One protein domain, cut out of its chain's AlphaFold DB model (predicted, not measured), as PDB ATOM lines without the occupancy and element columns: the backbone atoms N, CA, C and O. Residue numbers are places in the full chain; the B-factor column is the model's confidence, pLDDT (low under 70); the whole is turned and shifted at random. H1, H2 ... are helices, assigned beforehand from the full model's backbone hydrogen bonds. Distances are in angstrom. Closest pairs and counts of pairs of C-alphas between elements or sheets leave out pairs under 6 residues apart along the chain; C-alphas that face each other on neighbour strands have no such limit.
ATOM      1  N   GLY A 306      -0.286 -33.194 -23.744       89.94
ATOM      2  CA  GLY A 306      -1.745 -33.030 -23.784       89.94
ATOM      3  C   GLY A 306      -2.485 -33.966 -24.751       89.94
ATOM      4  O   GLY A 306      -3.711 -34.034 -24.686       89.94
ATOM      5  N   SER A 307      -1.768 -34.671 -25.632       92.12
ATOM      6  CA  SER A 307      -2.320 -35.623 -26.609       92.12
ATOM      7  C   SER A 307      -2.283 -37.086 -26.149       92.12
ATOM      8  O   SER A 307      -2.939 -37.922 -26.765       92.12
ATOM      9  N   ILE A 308      -1.568 -37.384 -25.054       95.44
ATOM     10  CA  ILE A 308      -1.370 -38.740 -24.521       95.44
ATOM     11  C   ILE A 308      -2.706 -39.443 -24.247       95.44
ATOM     12  O   ILE A 308      -3.608 -38.897 -23.604       95.44
ATOM     13  N   THR A 309      -2.805 -40.692 -24.696       94.94
ATOM     14  CA  THR A 309      -3.972 -41.568 -24.571       94.94
ATOM     15  C   THR A 309      -3.618 -42.881 -23.862       94.94
ATOM     16  O   THR A 309      -2.463 -43.173 -23.562       94.94
ATOM     17  N   LEU A 310      -4.622 -43.734 -23.639       91.81
ATOM     18  CA  LEU A 310      -4.408 -45.103 -23.155       91.81
ATOM     19  C   LEU A 310      -3.731 -46.031 -24.185       91.81
ATOM     20  O   LEU A 310      -3.282 -47.112 -23.812       91.81
ATOM     21  N   GLY A 311      -3.638 -45.641 -25.462       92.69
ATOM     22  CA  GLY A 311      -2.890 -46.399 -26.472       92.69
ATOM     23  C   GLY A 311      -1.371 -46.288 -26.306       92.69
ATOM     24  O   GLY A 311      -0.637 -47.223 -26.629       92.69
ATOM     25  N   ASP A 312      -0.900 -45.173 -25.743       94.25
ATOM     26  CA  ASP A 312       0.513 -44.778 -25.757       94.25
ATOM     27  C   ASP A 312       1.344 -45.423 -24.638       94.25
ATOM     28  O   ASP A 312       2.574 -45.341 -24.642       94.25
ATOM     29  N   GLY A 313       0.701 -46.139 -23.709       90.31
ATOM     30  CA  GLY A 313       1.353 -46.780 -22.561       90.31
ATOM     31  C   GLY A 313       2.513 -47.701 -22.937       90.31
ATOM     32  O   GLY A 313       3.531 -47.719 -22.252       90.31
ATOM     33  N   ASN A 314       2.416 -48.407 -24.071       90.44
ATOM     34  CA  ASN A 314       3.509 -49.240 -24.586       90.44
ATOM     35  C   ASN A 314       4.728 -48.413 -25.040       90.44
ATOM     36  O   ASN A 314       5.862 -48.860 -24.866       90.44
ATOM     37  N   ALA A 315       4.515 -47.221 -25.606       92.62
ATOM     38  CA  ALA A 315       5.591 -46.320 -26.016       92.62
ATOM     39  C   ALA A 315       6.241 -45.644 -24.799       92.62
ATOM     40  O   ALA A 315       7.468 -45.617 -24.696       92.62
ATOM     41  N   ILE A 316       5.430 -45.200 -23.833       91.25
ATOM     42  CA  ILE A 316       5.892 -44.627 -22.560       91.25
ATOM     43  C   ILE A 316       6.719 -45.661 -21.776       91.25
ATOM     44  O   ILE A 316       7.845 -45.368 -21.371       91.25
ATOM     45  N   LEU A 317       6.226 -46.900 -21.636       87.12
ATOM     46  CA  LEU A 317       6.964 -48.008 -21.012       87.12
ATOM     47  C   LEU A 317       8.293 -48.301 -21.722       87.12
ATOM     48  O   LEU A 317       9.309 -48.497 -21.053       87.12
ATOM     49  N   ALA A 318       8.311 -48.310 -23.060       90.94
ATOM     50  CA  ALA A 318       9.531 -48.534 -23.831       90.94
ATOM     51  C   ALA A 318      10.565 -47.411 -23.626       90.94
ATOM     52  O   ALA A 318      11.739 -47.702 -23.387       90.94
ATOM     53  N   ALA A 319      10.133 -46.147 -23.642       92.19
ATOM     54  CA  ALA A 319      10.994 -44.992 -23.395       92.19
ATOM     55  C   ALA A 319      11.543 -44.974 -21.953       92.19
ATOM     56  O   ALA A 319      12.738 -44.746 -21.755       92.19
ATOM     57  N   ILE A 320      10.720 -45.302 -20.947       90.75
ATOM     58  CA  ILE A 320      11.152 -45.454 -19.543       90.75
ATOM     59  C   ILE A 320      12.158 -46.597 -19.394       90.75
ATOM     60  O   ILE A 320      13.167 -46.433 -18.701       90.75
ATOM     61  N   ALA A 321      11.925 -47.746 -20.032       90.38
ATOM     62  CA  ALA A 321      12.857 -48.870 -19.994       90.38
ATOM     63  C   ALA A 321      14.209 -48.494 -20.621       90.38
ATOM     64  O   ALA A 321      15.251 -48.682 -19.988       90.38
ATOM     65  N   ALA A 322      14.195 -47.891 -21.814       93.06
ATOM     66  CA  ALA A 322      15.402 -47.468 -22.518       93.06
ATOM     67  C   ALA A 322      16.184 -46.394 -21.737       93.06
ATOM     68  O   ALA A 322      17.386 -46.550 -21.520       93.06
ATOM     69  N   TYR A 323      15.509 -45.364 -21.210       93.25
ATOM     70  CA  TYR A 323      16.141 -44.339 -20.370       93.25
ATOM     71  C   TYR A 323      16.759 -44.919 -19.087       93.25
ATOM     72  O   TYR A 323      17.838 -44.493 -18.673       93.25
ATOM     73  N   ASN A 324      16.124 -45.908 -18.449       90.19
ATOM     74  CA  ASN A 324      16.666 -46.543 -17.241       90.19
ATOM     75  C   ASN A 324      17.880 -47.459 -17.511       90.19
ATOM     76  O   ASN A 324      18.671 -47.692 -16.587       90.19
ATOM     77  N   MET A 325      18.052 -47.946 -18.747       93.06
ATOM     78  CA  MET A 325      19.229 -48.718 -19.175       93.06
ATOM     79  C   MET A 325      20.474 -47.847 -19.413       93.06
ATOM     80  O   MET A 325      21.587 -48.353 -19.275       93.06
ATOM     81  N   LEU A 326      20.306 -46.557 -19.723       93.00
ATOM     82  CA  LEU A 326      21.415 -45.619 -19.930       93.00
ATOM     83  C   LEU A 326      22.299 -45.447 -18.675       93.00
ATOM     84  O   LEU A 326      21.850 -45.558 -17.525       93.00
ATOM     85  N   THR A 327      23.575 -45.115 -18.889       93.94
ATOM     86  CA  THR A 327      24.473 -44.666 -17.809       93.94
ATOM     87  C   THR A 327      24.069 -43.275 -17.310       93.94
ATOM     88  O   THR A 327      23.426 -42.517 -18.028       93.94
ATOM     89  N   GLY A 328      24.489 -42.881 -16.101       89.94
ATOM     90  CA  GLY A 328      24.195 -41.538 -15.572       89.94
ATOM     91  C   GLY A 328      24.767 -40.385 -16.416       89.94
ATOM     92  O   GLY A 328      24.318 -39.253 -16.289       89.94
ATOM     93  N   GLU A 329      25.735 -40.665 -17.290       90.00
ATOM     94  CA  GLU A 329      26.338 -39.676 -18.192       90.00
ATOM     95  C   GLU A 329      25.574 -39.598 -19.519       90.00
ATOM     96  O   GLU A 329      25.344 -38.505 -20.019       90.00
ATOM     97  N   GLN A 330      25.054 -40.723 -20.015       96.44
ATOM     98  CA  GLN A 330      24.118 -40.759 -21.145       96.44
ATOM     99  C   GLN A 330      22.747 -40.173 -20.767       96.44
ATOM    100  O   GLN A 330      22.178 -39.398 -21.527       96.44
ATOM    101  N   GLN A 331      22.240 -40.459 -19.561       94.75
ATOM    102  CA  GLN A 331      21.008 -39.862 -19.022       94.75
ATOM    103  C   GLN A 331      21.083 -38.330 -18.918       94.75
ATOM    104  O   GLN A 331      20.060 -37.661 -19.049       94.75
ATOM    105  N   ALA A 332      22.278 -37.766 -18.707       94.38
ATOM    106  CA  ALA A 332      22.482 -36.319 -18.676       94.38
ATOM    107  C   ALA A 332      22.373 -35.661 -20.067       94.38
ATOM    108  O   ALA A 332      22.069 -34.474 -20.141       94.38
ATOM    109  N   LEU A 333      22.566 -36.425 -21.150       94.88
ATOM    110  CA  LEU A 333      22.379 -35.967 -22.533       94.88
ATOM    111  C   LEU A 333      20.906 -36.026 -22.979       94.88
ATOM    112  O   LEU A 333      20.535 -35.379 -23.954       94.88
ATOM    113  N   VAL A 334      20.043 -36.753 -22.257       96.25
ATOM    114  CA  VAL A 334      18.595 -36.811 -22.523       96.25
ATOM    115  C   VAL A 334      17.908 -35.566 -21.946       96.25
ATOM    116  O   VAL A 334      17.322 -35.571 -20.856       96.25
ATOM    117  N   THR A 335      18.017 -34.464 -22.687       94.75
ATOM    118  CA  THR A 335      17.495 -33.139 -22.314       94.75
ATOM    119  C   THR A 335      15.967 -33.090 -22.258       94.75
ATOM    120  O   THR A 335      15.416 -32.404 -21.403       94.75
ATOM    121  N   ASN A 336      15.275 -33.865 -23.097       95.56
ATOM    122  CA  ASN A 336      13.811 -33.918 -23.184       95.56
ATOM    123  C   ASN A 336      13.131 -34.840 -22.147       95.56
ATOM    124  O   ASN A 336      11.918 -35.023 -22.204       95.56
ATOM    125  N   TYR A 337      13.878 -35.393 -21.181       94.94
ATOM    126  CA  TYR A 337      13.373 -36.287 -20.122       94.94
ATOM    127  C   TYR A 337      12.106 -35.782 -19.402       94.94
ATOM    128  O   TYR A 337      11.263 -36.586 -19.013       94.94
ATOM    129  N   ASP A 338      11.945 -34.470 -19.240       93.50
ATOM    130  CA  ASP A 338      10.807 -33.887 -18.520       93.50
ATOM    131  C   ASP A 338       9.466 -34.154 -19.248       93.50
ATOM    132  O   ASP A 338       8.423 -34.274 -18.603       93.50
ATOM    133  N   ILE A 339       9.496 -34.362 -20.576       94.56
ATOM    134  CA  ILE A 339       8.346 -34.836 -21.373       94.56
ATOM    135  C   ILE A 339       7.956 -36.260 -20.955       94.56
ATOM    136  O   ILE A 339       6.772 -36.561 -20.837       94.56
ATOM    137  N   LEU A 340       8.936 -37.130 -20.680       94.81
ATOM    138  CA  LEU A 340       8.700 -38.520 -20.281       94.81
ATOM    139  C   LEU A 340       8.084 -38.624 -18.877       94.81
ATOM    140  O   LEU A 340       7.165 -39.415 -18.674       94.81
ATOM    141  N   GLU A 341       8.552 -37.809 -17.924       93.06
ATOM    142  CA  GLU A 341       7.939 -37.716 -16.590       93.06
ATOM    143  C   GLU A 341       6.484 -37.217 -16.680       93.06
ATOM    144  O   GLU A 341       5.588 -37.786 -16.051       93.06
ATOM    145  N   ALA A 342       6.227 -36.196 -17.501       92.06
ATOM    146  CA  ALA A 342       4.889 -35.640 -17.666       92.06
ATOM    147  C   ALA A 342       3.930 -36.595 -18.410       92.06
ATOM    148  O   ALA A 342       2.784 -36.759 -17.987       92.06
ATOM    149  N   ALA A 343       4.391 -37.265 -19.472       93.12
ATOM    150  CA  ALA A 343       3.599 -38.231 -20.235       93.12
ATOM    151  C   ALA A 343       3.188 -39.448 -19.388       93.12
ATOM    152  O   ALA A 343       2.027 -39.855 -19.437       93.12
ATOM    153  N   ALA A 344       4.100 -39.978 -18.561       92.25
ATOM    154  CA  ALA A 344       3.783 -41.041 -17.606       92.25
ATOM    155  C   ALA A 344       2.679 -40.603 -16.629       92.25
ATOM    156  O   ALA A 344       1.638 -41.248 -16.546       92.25
ATOM    157  N   SER A 345       2.830 -39.432 -15.997       91.06
ATOM    158  CA  SER A 345       1.835 -38.918 -15.046       91.06
ATOM    159  C   SER A 345       0.443 -38.699 -15.668       91.06
ATOM    160  O   SER A 345      -0.576 -38.944 -15.014       91.06
ATOM    161  N   VAL A 346       0.368 -38.284 -16.941       92.44
ATOM    162  CA  VAL A 346      -0.906 -38.199 -17.679       92.44
ATOM    163  C   VAL A 346      -1.488 -39.589 -17.950       92.44
ATOM    164  O   VAL A 346      -2.688 -39.787 -17.737       92.44
ATOM    165  N   TYR A 347      -0.664 -40.553 -18.367       93.69
ATOM    166  CA  TYR A 347      -1.091 -41.929 -18.623       93.69
ATOM    167  C   TYR A 347      -1.624 -42.624 -17.360       93.69
ATOM    168  O   TYR A 347      -2.716 -43.192 -17.390       93.69
ATOM    169  N   ASP A 348      -0.928 -42.509 -16.228       91.44
ATOM    170  CA  ASP A 348      -1.356 -43.098 -14.950       91.44
ATOM    171  C   ASP A 348      -2.695 -42.507 -14.492       91.44
ATOM    172  O   ASP A 348      -3.596 -43.218 -14.038       91.44
ATOM    173  N   SER A 349      -2.864 -41.197 -14.692       92.50
ATOM    174  CA  SER A 349      -4.105 -40.477 -14.417       92.50
ATOM    175  C   SER A 349      -5.266 -40.966 -15.294       92.50
ATOM    176  O   SER A 349      -6.366 -41.195 -14.785       92.50
ATOM    177  N   LEU A 350      -5.031 -41.194 -16.593       94.00
ATOM    178  CA  LEU A 350      -6.010 -41.796 -17.509       94.00
ATOM    179  C   LEU A 350      -6.359 -43.237 -17.110       94.00
ATOM    180  O   LEU A 350      -7.537 -43.598 -17.095       94.00
ATOM    181  N   SER A 351      -5.355 -44.041 -16.760       93.06
ATOM    182  CA  SER A 351      -5.504 -45.441 -16.352       93.06
ATOM    183  C   SER A 351      -6.351 -45.568 -15.079       93.06
ATOM    184  O   SER A 351      -7.306 -46.348 -15.034       93.06
ATOM    185  N   ALA A 352      -6.086 -44.723 -14.078       93.31
ATOM    186  CA  ALA A 352      -6.856 -44.671 -12.838       93.31
ATOM    187  C   ALA A 352      -8.331 -44.289 -13.076       93.31
ATOM    188  O   ALA A 352      -9.228 -44.956 -12.553       93.31
ATOM    189  N   ILE A 353      -8.593 -43.269 -13.908       96.50
ATOM    190  CA  ILE A 353      -9.957 -42.876 -14.312       96.50
ATOM    191  C   ILE A 353     -10.662 -44.046 -15.016       96.50
ATOM    192  O   ILE A 353     -11.770 -44.422 -14.633       96.50
ATOM    193  N   GLN A 354     -10.013 -44.661 -16.009       97.12
ATOM    194  CA  GLN A 354     -10.601 -45.738 -16.807       97.12
ATOM    195  C   GLN A 354     -10.900 -46.993 -15.976       97.12
ATOM    196  O   GLN A 354     -11.937 -47.626 -16.190       97.12
ATOM    197  N   ASN A 355     -10.043 -47.337 -15.012       95.50
ATOM    198  CA  ASN A 355     -10.290 -48.430 -14.073       95.50
ATOM    199  C   ASN A 355     -11.548 -48.168 -13.229       95.50
ATOM    200  O   ASN A 355     -12.410 -49.037 -13.128       95.50
ATOM    201  N   VAL A 356     -11.709 -46.954 -12.684       98.19
ATOM    202  CA  VAL A 356     -12.926 -46.576 -11.943       98.19
ATOM    203  C   VAL A 356     -14.169 -46.660 -12.830       98.19
ATOM    204  O   VAL A 356     -15.178 -47.210 -12.395       98.19
ATOM    205  N   MET A 357     -14.091 -46.206 -14.083       97.38
ATOM    206  CA  MET A 357     -15.208 -46.322 -15.028       97.38
ATOM    207  C   MET A 357     -15.594 -47.792 -15.272       97.38
ATOM    208  O   MET A 357     -16.768 -48.131 -15.143       97.38
ATOM    209  N   ILE A 358     -14.616 -48.682 -15.495       97.31
ATOM    210  CA  ILE A 358     -14.843 -50.131 -15.662       97.31
ATOM    211  C   ILE A 358     -15.454 -50.758 -14.400       97.31
ATOM    212  O   ILE A 358     -16.353 -51.593 -14.508       97.31
ATOM    213  N   LEU A 359     -14.999 -50.371 -13.203       97.12
ATOM    214  CA  LEU A 359     -15.560 -50.861 -11.938       97.12
ATOM    215  C   LEU A 359     -17.033 -50.464 -11.768       97.12
ATOM    216  O   LEU A 359     -17.821 -51.280 -11.290       97.12
ATOM    217  N   ILE A 360     -17.404 -49.250 -12.184       97.06
ATOM    218  CA  ILE A 360     -18.785 -48.755 -12.143       97.06
ATOM    219  C   ILE A 360     -19.661 -49.493 -13.167       97.06
ATOM    220  O   ILE A 360     -20.717 -50.008 -12.799       97.06
ATOM    221  N   ASP A 361     -19.210 -49.635 -14.417       95.44
ATOM    222  CA  ASP A 361     -19.960 -50.359 -15.457       95.44
ATOM    223  C   ASP A 361     -20.173 -51.839 -15.083       95.44
ATOM    224  O   ASP A 361     -21.229 -52.423 -15.348       95.44
ATOM    225  N   ARG A 362     -19.201 -52.442 -14.381       96.12
ATOM    226  CA  ARG A 362     -19.254 -53.827 -13.883       96.12
ATOM    227  C   ARG A 362     -20.331 -54.065 -12.815       96.12
ATOM    228  O   ARG A 362     -20.645 -55.226 -12.556       96.12
ATOM    229  N   ILE A 363     -20.909 -53.025 -12.203       94.00
ATOM    230  CA  ILE A 363     -22.011 -53.168 -11.232       94.00
ATOM    231  C   ILE A 363     -23.266 -53.743 -11.911       94.00
ATOM    232  O   ILE A 363     -23.946 -54.591 -11.327       94.00
ATOM    233  N   GLY A 364     -23.555 -53.320 -13.146       89.31
ATOM    234  CA  GLY A 364     -24.692 -53.802 -13.932       89.31
ATOM    235  C   GLY A 364     -26.049 -53.632 -13.234       89.31
ATOM    236  O   GLY A 364     -26.356 -52.588 -12.659       89.31
ATOM    237  N   ALA A 365     -26.892 -54.666 -13.304       91.38
ATOM    238  CA  ALA A 365     -28.197 -54.675 -12.648       91.38
ATOM    239  C   ALA A 365     -28.057 -54.928 -11.136       91.38
ATOM    240  O   ALA A 365     -27.600 -55.990 -10.706       91.38
ATOM    241  N   VAL A 366     -28.485 -53.959 -10.326       94.12
ATOM    242  CA  VAL A 366     -28.333 -54.000  -8.866       94.12
ATOM    243  C   VAL A 366     -29.187 -55.102  -8.242       94.12
ATOM    244  O   VAL A 366     -30.395 -55.190  -8.459       94.12
ATOM    245  N   SER A 367     -28.548 -55.924  -7.415       93.06
ATOM    246  CA  SER A 367     -29.148 -57.043  -6.688       93.06
ATOM    247  C   SER A 367     -28.647 -57.078  -5.242       93.06
ATOM    248  O   SER A 367     -27.723 -56.351  -4.878       93.06
ATOM    249  N   GLN A 368     -29.183 -57.984  -4.417       89.19
ATOM    250  CA  GLN A 368     -28.682 -58.213  -3.052       89.19
ATOM    251  C   GLN A 368     -27.197 -58.638  -2.995       89.19
ATOM    252  O   GLN A 368     -26.575 -58.496  -1.946       89.19
ATOM    253  N   ALA A 369     -26.607 -59.107  -4.104       91.50
ATOM    254  CA  ALA A 369     -25.189 -59.466  -4.186       91.50
ATOM    255  C   ALA A 369     -24.263 -58.293  -4.586       91.50
ATOM    256  O   ALA A 369     -23.060 -58.356  -4.337       91.50
ATOM    257  N   SER A 370     -24.796 -57.215  -5.177       95.06
ATOM    258  CA  SER A 370     -23.993 -56.161  -5.828       95.06
ATOM    259  C   SER A 370     -23.181 -55.280  -4.866       95.06
ATOM    260  O   SER A 370     -22.290 -54.554  -5.305       95.06
ATOM    261  N   GLY A 371     -23.445 -55.341  -3.556       93.62
ATOM    262  CA  GLY A 371     -22.829 -54.460  -2.554       93.62
ATOM    263  C   GLY A 371     -21.300 -54.490  -2.512       93.62
ATOM    264  O   GLY A 371     -20.685 -53.457  -2.263       93.62
ATOM    265  N   GLY A 372     -20.677 -55.638  -2.804       95.44
ATOM    266  CA  GLY A 372     -19.215 -55.741  -2.888       95.44
ATOM    267  C   GLY A 372     -18.633 -54.926  -4.047       95.44
ATOM    268  O   GLY A 372     -17.689 -54.169  -3.850       95.44
ATOM    269  N   GLN A 373     -19.248 -55.021  -5.229       96.12
ATOM    270  CA  GLN A 373     -18.834 -54.295  -6.439       96.12
ATOM    271  C   GLN A 373     -19.062 -52.785  -6.288       96.12
ATOM    272  O   GLN A 373     -18.230 -51.983  -6.699       96.12
ATOM    273  N   ILE A 374     -20.173 -52.396  -5.653       96.69
ATOM    274  CA  ILE A 374     -20.495 -50.994  -5.355       96.69
ATOM    275  C   ILE A 374     -19.464 -50.402  -4.379       96.69
ATOM    276  O   ILE A 374     -18.931 -49.322  -4.629       96.69
ATOM    277  N   ALA A 375     -19.127 -51.120  -3.301       96.69
ATOM    278  CA  ALA A 375     -18.121 -50.678  -2.335       96.69
ATOM    279  C   ALA A 375     -16.709 -50.586  -2.948       96.69
ATOM    280  O   ALA A 375     -15.982 -49.636  -2.669       96.69
ATOM    281  N   GLU A 376     -16.338 -51.537  -3.811       97.00
ATOM    282  CA  GLU A 376     -15.086 -51.537  -4.579       97.00
ATOM    283  C   GLU A 376     -14.999 -50.322  -5.521       97.00
ATOM    284  O   GLU A 376     -14.030 -49.560  -5.463       97.00
ATOM    285  N   ALA A 377     -16.038 -50.084  -6.328       97.44
ATOM    286  CA  ALA A 377     -16.115 -48.944  -7.239       97.44
ATOM    287  C   ALA A 377     -16.071 -47.600  -6.491       97.44
ATOM    288  O   ALA A 377     -15.337 -46.694  -6.893       97.44
ATOM    289  N   ARG A 378     -16.785 -47.474  -5.362       98.06
ATOM    290  CA  ARG A 378     -16.753 -46.270  -4.514       98.06
ATOM    291  C   ARG A 378     -15.398 -46.062  -3.837       98.06
ATOM    292  O   ARG A 378     -14.937 -44.925  -3.777       98.06
ATOM    293  N   ALA A 379     -14.733 -47.117  -3.366       97.81
ATOM    294  CA  ALA A 379     -13.390 -47.019  -2.792       97.81
ATOM    295  C   ALA A 379     -12.355 -46.556  -3.831       97.81
ATOM    296  O   ALA A 379     -11.532 -45.687  -3.537       97.81
ATOM    297  N   ALA A 380     -12.435 -47.076  -5.059       97.06
ATOM    298  CA  ALA A 380     -11.572 -46.654  -6.156       97.06
ATOM    299  C   ALA A 380     -11.866 -45.203  -6.594       97.06
ATOM    300  O   ALA A 380     -10.941 -44.398  -6.681       97.06
ATOM    301  N   TYR A 381     -13.141 -44.823  -6.758       97.31
ATOM    302  CA  TYR A 381     -13.547 -43.439  -7.054       97.31
ATOM    303  C   TYR A 381     -13.049 -42.448  -5.988       97.31
ATOM    304  O   TYR A 381     -12.508 -41.392  -6.311       97.31
ATOM    305  N   ASN A 382     -13.174 -42.798  -4.706       97.56
ATOM    306  CA  ASN A 382     -12.727 -41.961  -3.588       97.56
ATOM    307  C   ASN A 382     -11.193 -41.851  -3.479       97.56
ATOM    308  O   ASN A 382     -10.708 -41.003  -2.735       97.56
ATOM    309  N   SER A 383     -10.447 -42.693  -4.203       97.19
ATOM    310  CA  SER A 383      -8.980 -42.677  -4.265       97.19
ATOM    311  C   SER A 383      -8.440 -41.808  -5.418       97.19
ATOM    312  O   SER A 383      -7.246 -41.521  -5.455       97.19
ATOM    313  N   LEU A 384      -9.303 -41.377  -6.350       97.19
ATOM    314  CA  LEU A 384      -8.980 -40.413  -7.406       97.19
ATOM    315  C   LEU A 384      -8.878 -38.981  -6.855       97.19
ATOM    316  O   LEU A 384      -9.591 -38.604  -5.925       97.19
ATOM    317  N   THR A 385      -8.055 -38.140  -7.489       96.81
ATOM    318  CA  THR A 385      -8.023 -36.694  -7.211       96.81
ATOM    319  C   THR A 385      -9.322 -36.004  -7.665       96.81
ATOM    320  O   THR A 385     -10.011 -36.522  -8.547       96.81
ATOM    321  N   PRO A 386      -9.665 -34.803  -7.154       96.69
ATOM    322  CA  PRO A 386     -10.866 -34.079  -7.590       96.69
ATOM    323  C   PRO A 386     -10.925 -33.798  -9.104       96.69
ATOM    324  O   PRO A 386     -12.008 -33.742  -9.684       96.69
ATOM    325  N   ASP A 387      -9.775 -33.648  -9.767       94.25
ATOM    326  CA  ASP A 387      -9.699 -33.483 -11.225       94.25
ATOM    327  C   ASP A 387      -9.919 -34.792 -11.986       94.25
ATOM    328  O   ASP A 387     -10.557 -34.794 -13.037       94.25
ATOM    329  N   GLN A 388      -9.451 -35.916 -11.441       97.31
ATOM    330  CA  GLN A 388      -9.727 -37.246 -11.984       97.31
ATOM    331  C   GLN A 388     -11.200 -37.633 -11.788       97.31
ATOM    332  O   GLN A 388     -11.839 -38.082 -12.736       97.31
ATOM    333  N   GLN A 389     -11.775 -37.384 -10.606       96.88
ATOM    334  CA  GLN A 389     -13.196 -37.615 -10.313       96.88
ATOM    335  C   GLN A 389     -14.107 -36.870 -11.296       96.88
ATOM    336  O   GLN A 389     -15.019 -37.469 -11.862       96.88
ATOM    337  N   ARG A 390     -13.804 -35.599 -11.602       95.94
ATOM    338  CA  ARG A 390     -14.535 -34.800 -12.609       95.94
ATOM    339  C   ARG A 390     -14.464 -35.346 -14.044       95.94
ATOM    340  O   ARG A 390     -15.198 -34.859 -14.898       95.94
ATOM    341  N   ARG A 391     -13.607 -36.336 -14.320       96.31
ATOM    342  CA  ARG A 391     -13.456 -36.992 -15.631       96.31
ATOM    343  C   ARG A 391     -14.102 -38.386 -15.693       96.31
ATOM    344  O   ARG A 391     -14.150 -38.964 -16.776       96.31
ATOM    345  N   VAL A 392     -14.630 -38.914 -14.583       97.38
ATOM    346  CA  VAL A 392     -15.372 -40.190 -14.539       97.38
ATOM    347  C   VAL A 392     -16.804 -39.960 -15.036       97.38
ATOM    348  O   VAL A 392     -17.692 -39.577 -14.275       97.38
ATOM    349  N   THR A 393     -17.049 -40.180 -16.331       96.50
ATOM    350  CA  THR A 393     -18.329 -39.806 -16.972       96.50
ATOM    351  C   THR A 393     -19.535 -40.639 -16.528       96.50
ATOM    352  O   THR A 393     -20.666 -40.189 -16.689       96.50
ATOM    353  N   ASN A 394     -19.324 -41.820 -15.938       95.00
ATOM    354  CA  ASN A 394     -20.380 -42.693 -15.418       95.00
ATOM    355  C   ASN A 394     -20.600 -42.571 -13.893       95.00
ATOM    356  O   ASN A 394     -21.303 -43.394 -13.313       95.00
ATOM    357  N   GLY A 395     -20.067 -41.532 -13.231       93.38
ATOM    358  CA  GLY A 395     -20.188 -41.344 -11.774       93.38
ATOM    359  C   GLY A 395     -21.628 -41.369 -11.226       93.38
ATOM    360  O   GLY A 395     -21.864 -41.903 -10.143       93.38
ATOM    361  N   GLU A 396     -22.615 -40.889 -11.992       94.94
ATOM    362  CA  GLU A 396     -24.037 -40.962 -11.611       94.94
ATOM    363  C   GLU A 396     -24.568 -42.405 -11.516       94.94
ATOM    364  O   GLU A 396     -25.459 -42.688 -10.712       94.94
ATOM    365  N   VAL A 397     -24.015 -43.339 -12.301       96.12
ATOM    366  CA  VAL A 397     -24.399 -44.762 -12.273       96.12
ATOM    367  C   VAL A 397     -24.037 -45.379 -10.922       96.12
ATOM    368  O   VAL A 397     -24.848 -46.110 -10.355       96.12
ATOM    369  N   LEU A 398     -22.875 -45.021 -10.364       97.00
ATOM    370  CA  LEU A 398     -22.448 -45.457  -9.032       97.00
ATOM    371  C   LEU A 398     -23.405 -44.958  -7.943       97.00
ATOM    372  O   LEU A 398     -23.882 -45.756  -7.139       97.00
ATOM    373  N   GLU A 399     -23.746 -43.666  -7.943       95.44
ATOM    374  CA  GLU A 399     -24.685 -43.135  -6.949       95.44
ATOM    375  C   GLU A 399     -26.080 -43.761  -7.055       95.44
ATOM    376  O   GLU A 399     -26.746 -44.009  -6.049       95.44
ATOM    377  N   ASN A 400     -26.560 -43.986  -8.279       94.81
ATOM    378  CA  ASN A 400     -27.867 -44.594  -8.504       94.81
ATOM    379  C   ASN A 400     -27.863 -46.078  -8.110       94.81
ATOM    380  O   ASN A 400     -28.858 -46.561  -7.561       94.81
ATOM    381  N   ALA A 401     -26.735 -46.772  -8.280       95.31
ATOM    382  CA  ALA A 401     -26.560 -48.129  -7.787       95.31
ATOM    383  C   ALA A 401     -26.555 -48.209  -6.252       95.31
ATOM    384  O   ALA A 401     -27.213 -49.082  -5.687       95.31
ATOM    385  N   GLU A 402     -25.889 -47.274  -5.568       95.62
ATOM    386  CA  GLU A 402     -25.908 -47.160  -4.102       95.62
ATOM    387  C   GLU A 402     -27.328 -46.922  -3.567       95.62
ATOM    388  O   GLU A 402     -27.777 -47.630  -2.660       95.62
ATOM    389  N   LYS A 403     -28.069 -45.979  -4.170       94.44
ATOM    390  CA  LYS A 403     -29.470 -45.673  -3.822       94.44
ATOM    391  C   LYS A 403     -30.372 -46.906  -4.004       94.44
ATOM    392  O   LYS A 403     -31.163 -47.227  -3.116       94.44
ATOM    393  N   ALA A 404     -30.223 -47.633  -5.115       92.25
ATOM    394  CA  ALA A 404     -30.977 -48.860  -5.383       92.25
ATOM    395  C   ALA A 404     -30.612 -50.008  -4.420       92.25
ATOM    396  O   ALA A 404     -31.495 -50.714  -3.933       92.25
ATOM    397  N   PHE A 405     -29.328 -50.177  -4.094       93.94
ATOM    398  CA  PHE A 405     -28.867 -51.221  -3.178       93.94
ATOM    399  C   PHE A 405     -29.356 -50.980  -1.742       93.94
ATOM    400  O   PHE A 405     -29.837 -51.910  -1.093       93.94
ATOM    401  N   ALA A 406     -29.344 -49.727  -1.275       92.56
ATOM    402  CA  ALA A 406     -29.926 -49.347   0.013       92.56
ATOM    403  C   ALA A 406     -31.441 -49.637   0.081       92.56
ATOM    404  O   ALA A 406     -31.931 -50.140   1.095       92.56
ATOM    405  N   ALA A 407     -32.180 -49.401  -1.011       88.88
ATOM    406  CA  ALA A 407     -33.603 -49.736  -1.096       88.88
ATOM    407  C   ALA A 407     -33.860 -51.257  -1.019       88.88
ATOM    408  O   ALA A 407     -34.780 -51.684  -0.321       88.88
ATOM    409  N   LEU A 408     -33.018 -52.087  -1.652       87.38
ATOM    410  CA  LEU A 408     -33.090 -53.555  -1.542       87.38
ATOM    411  C   LEU A 408     -32.796 -54.078  -0.124       87.38
ATOM    412  O   LEU A 408     -33.260 -55.164   0.228       87.38
ATOM    413  N   GLN A 409     -32.042 -53.327   0.684       82.75
ATOM    414  CA  GLN A 409     -31.782 -53.643   2.093       82.75
ATOM    415  C   GLN A 409     -32.894 -53.162   3.043       82.75
ATOM    416  O   GLN A 409     -32.986 -53.664   4.162       82.75
ATOM    417  N   SER A 410     -33.744 -52.222   2.615       73.94
ATOM    418  CA  SER A 410     -34.832 -51.636   3.421       73.94
ATOM    419  C   SER A 410     -36.197 -51.675   2.705       73.94
ATOM    420  O   SER A 410     -36.829 -50.624   2.537       73.94
TER     421      SER A 410
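This is residues 306 to 410 of the 555 residues of an uncharacterized protein of Lachnospiraceae bacterium OF09-33XD (UniProt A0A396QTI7). One long helix, H3, is the spine of a rod; H1 folds back on its first half, and H4 and H6 pack on its last part as a small bundle. The 105 printed residues hold six named helices, H1 to H6, and no named strand: all helix. The whole is only just loose, close to extended: radius of gyration of the C-alphas 19.1 A, spans 66 by 22 by 20 A.

H3, residues 337 to 361, begins at C-alpha 337 (13.373, -36.287, -20.122) and is 36.5 A long. Before it come H1, residues 313 to 325, 18.3 A, and H2, 330 to 333; after it H4, 371 to 381, 15.1 A, H5, 386 to 389, and H6, 395 to 409, 21.9 A, ending at C-alpha 409 (-31.782, -53.643, 2.093).

H3, H4 and H6 form an up and down bundle, each running against the one before; C-alphas 359 and 377 of hairpin H3 and H4 are closest, 5.1 A. In H1, H3, H4 and H6 every O i to N i+4 pair is within hydrogen-bond range.

The printed part has no cut, no long link and no residue under 70.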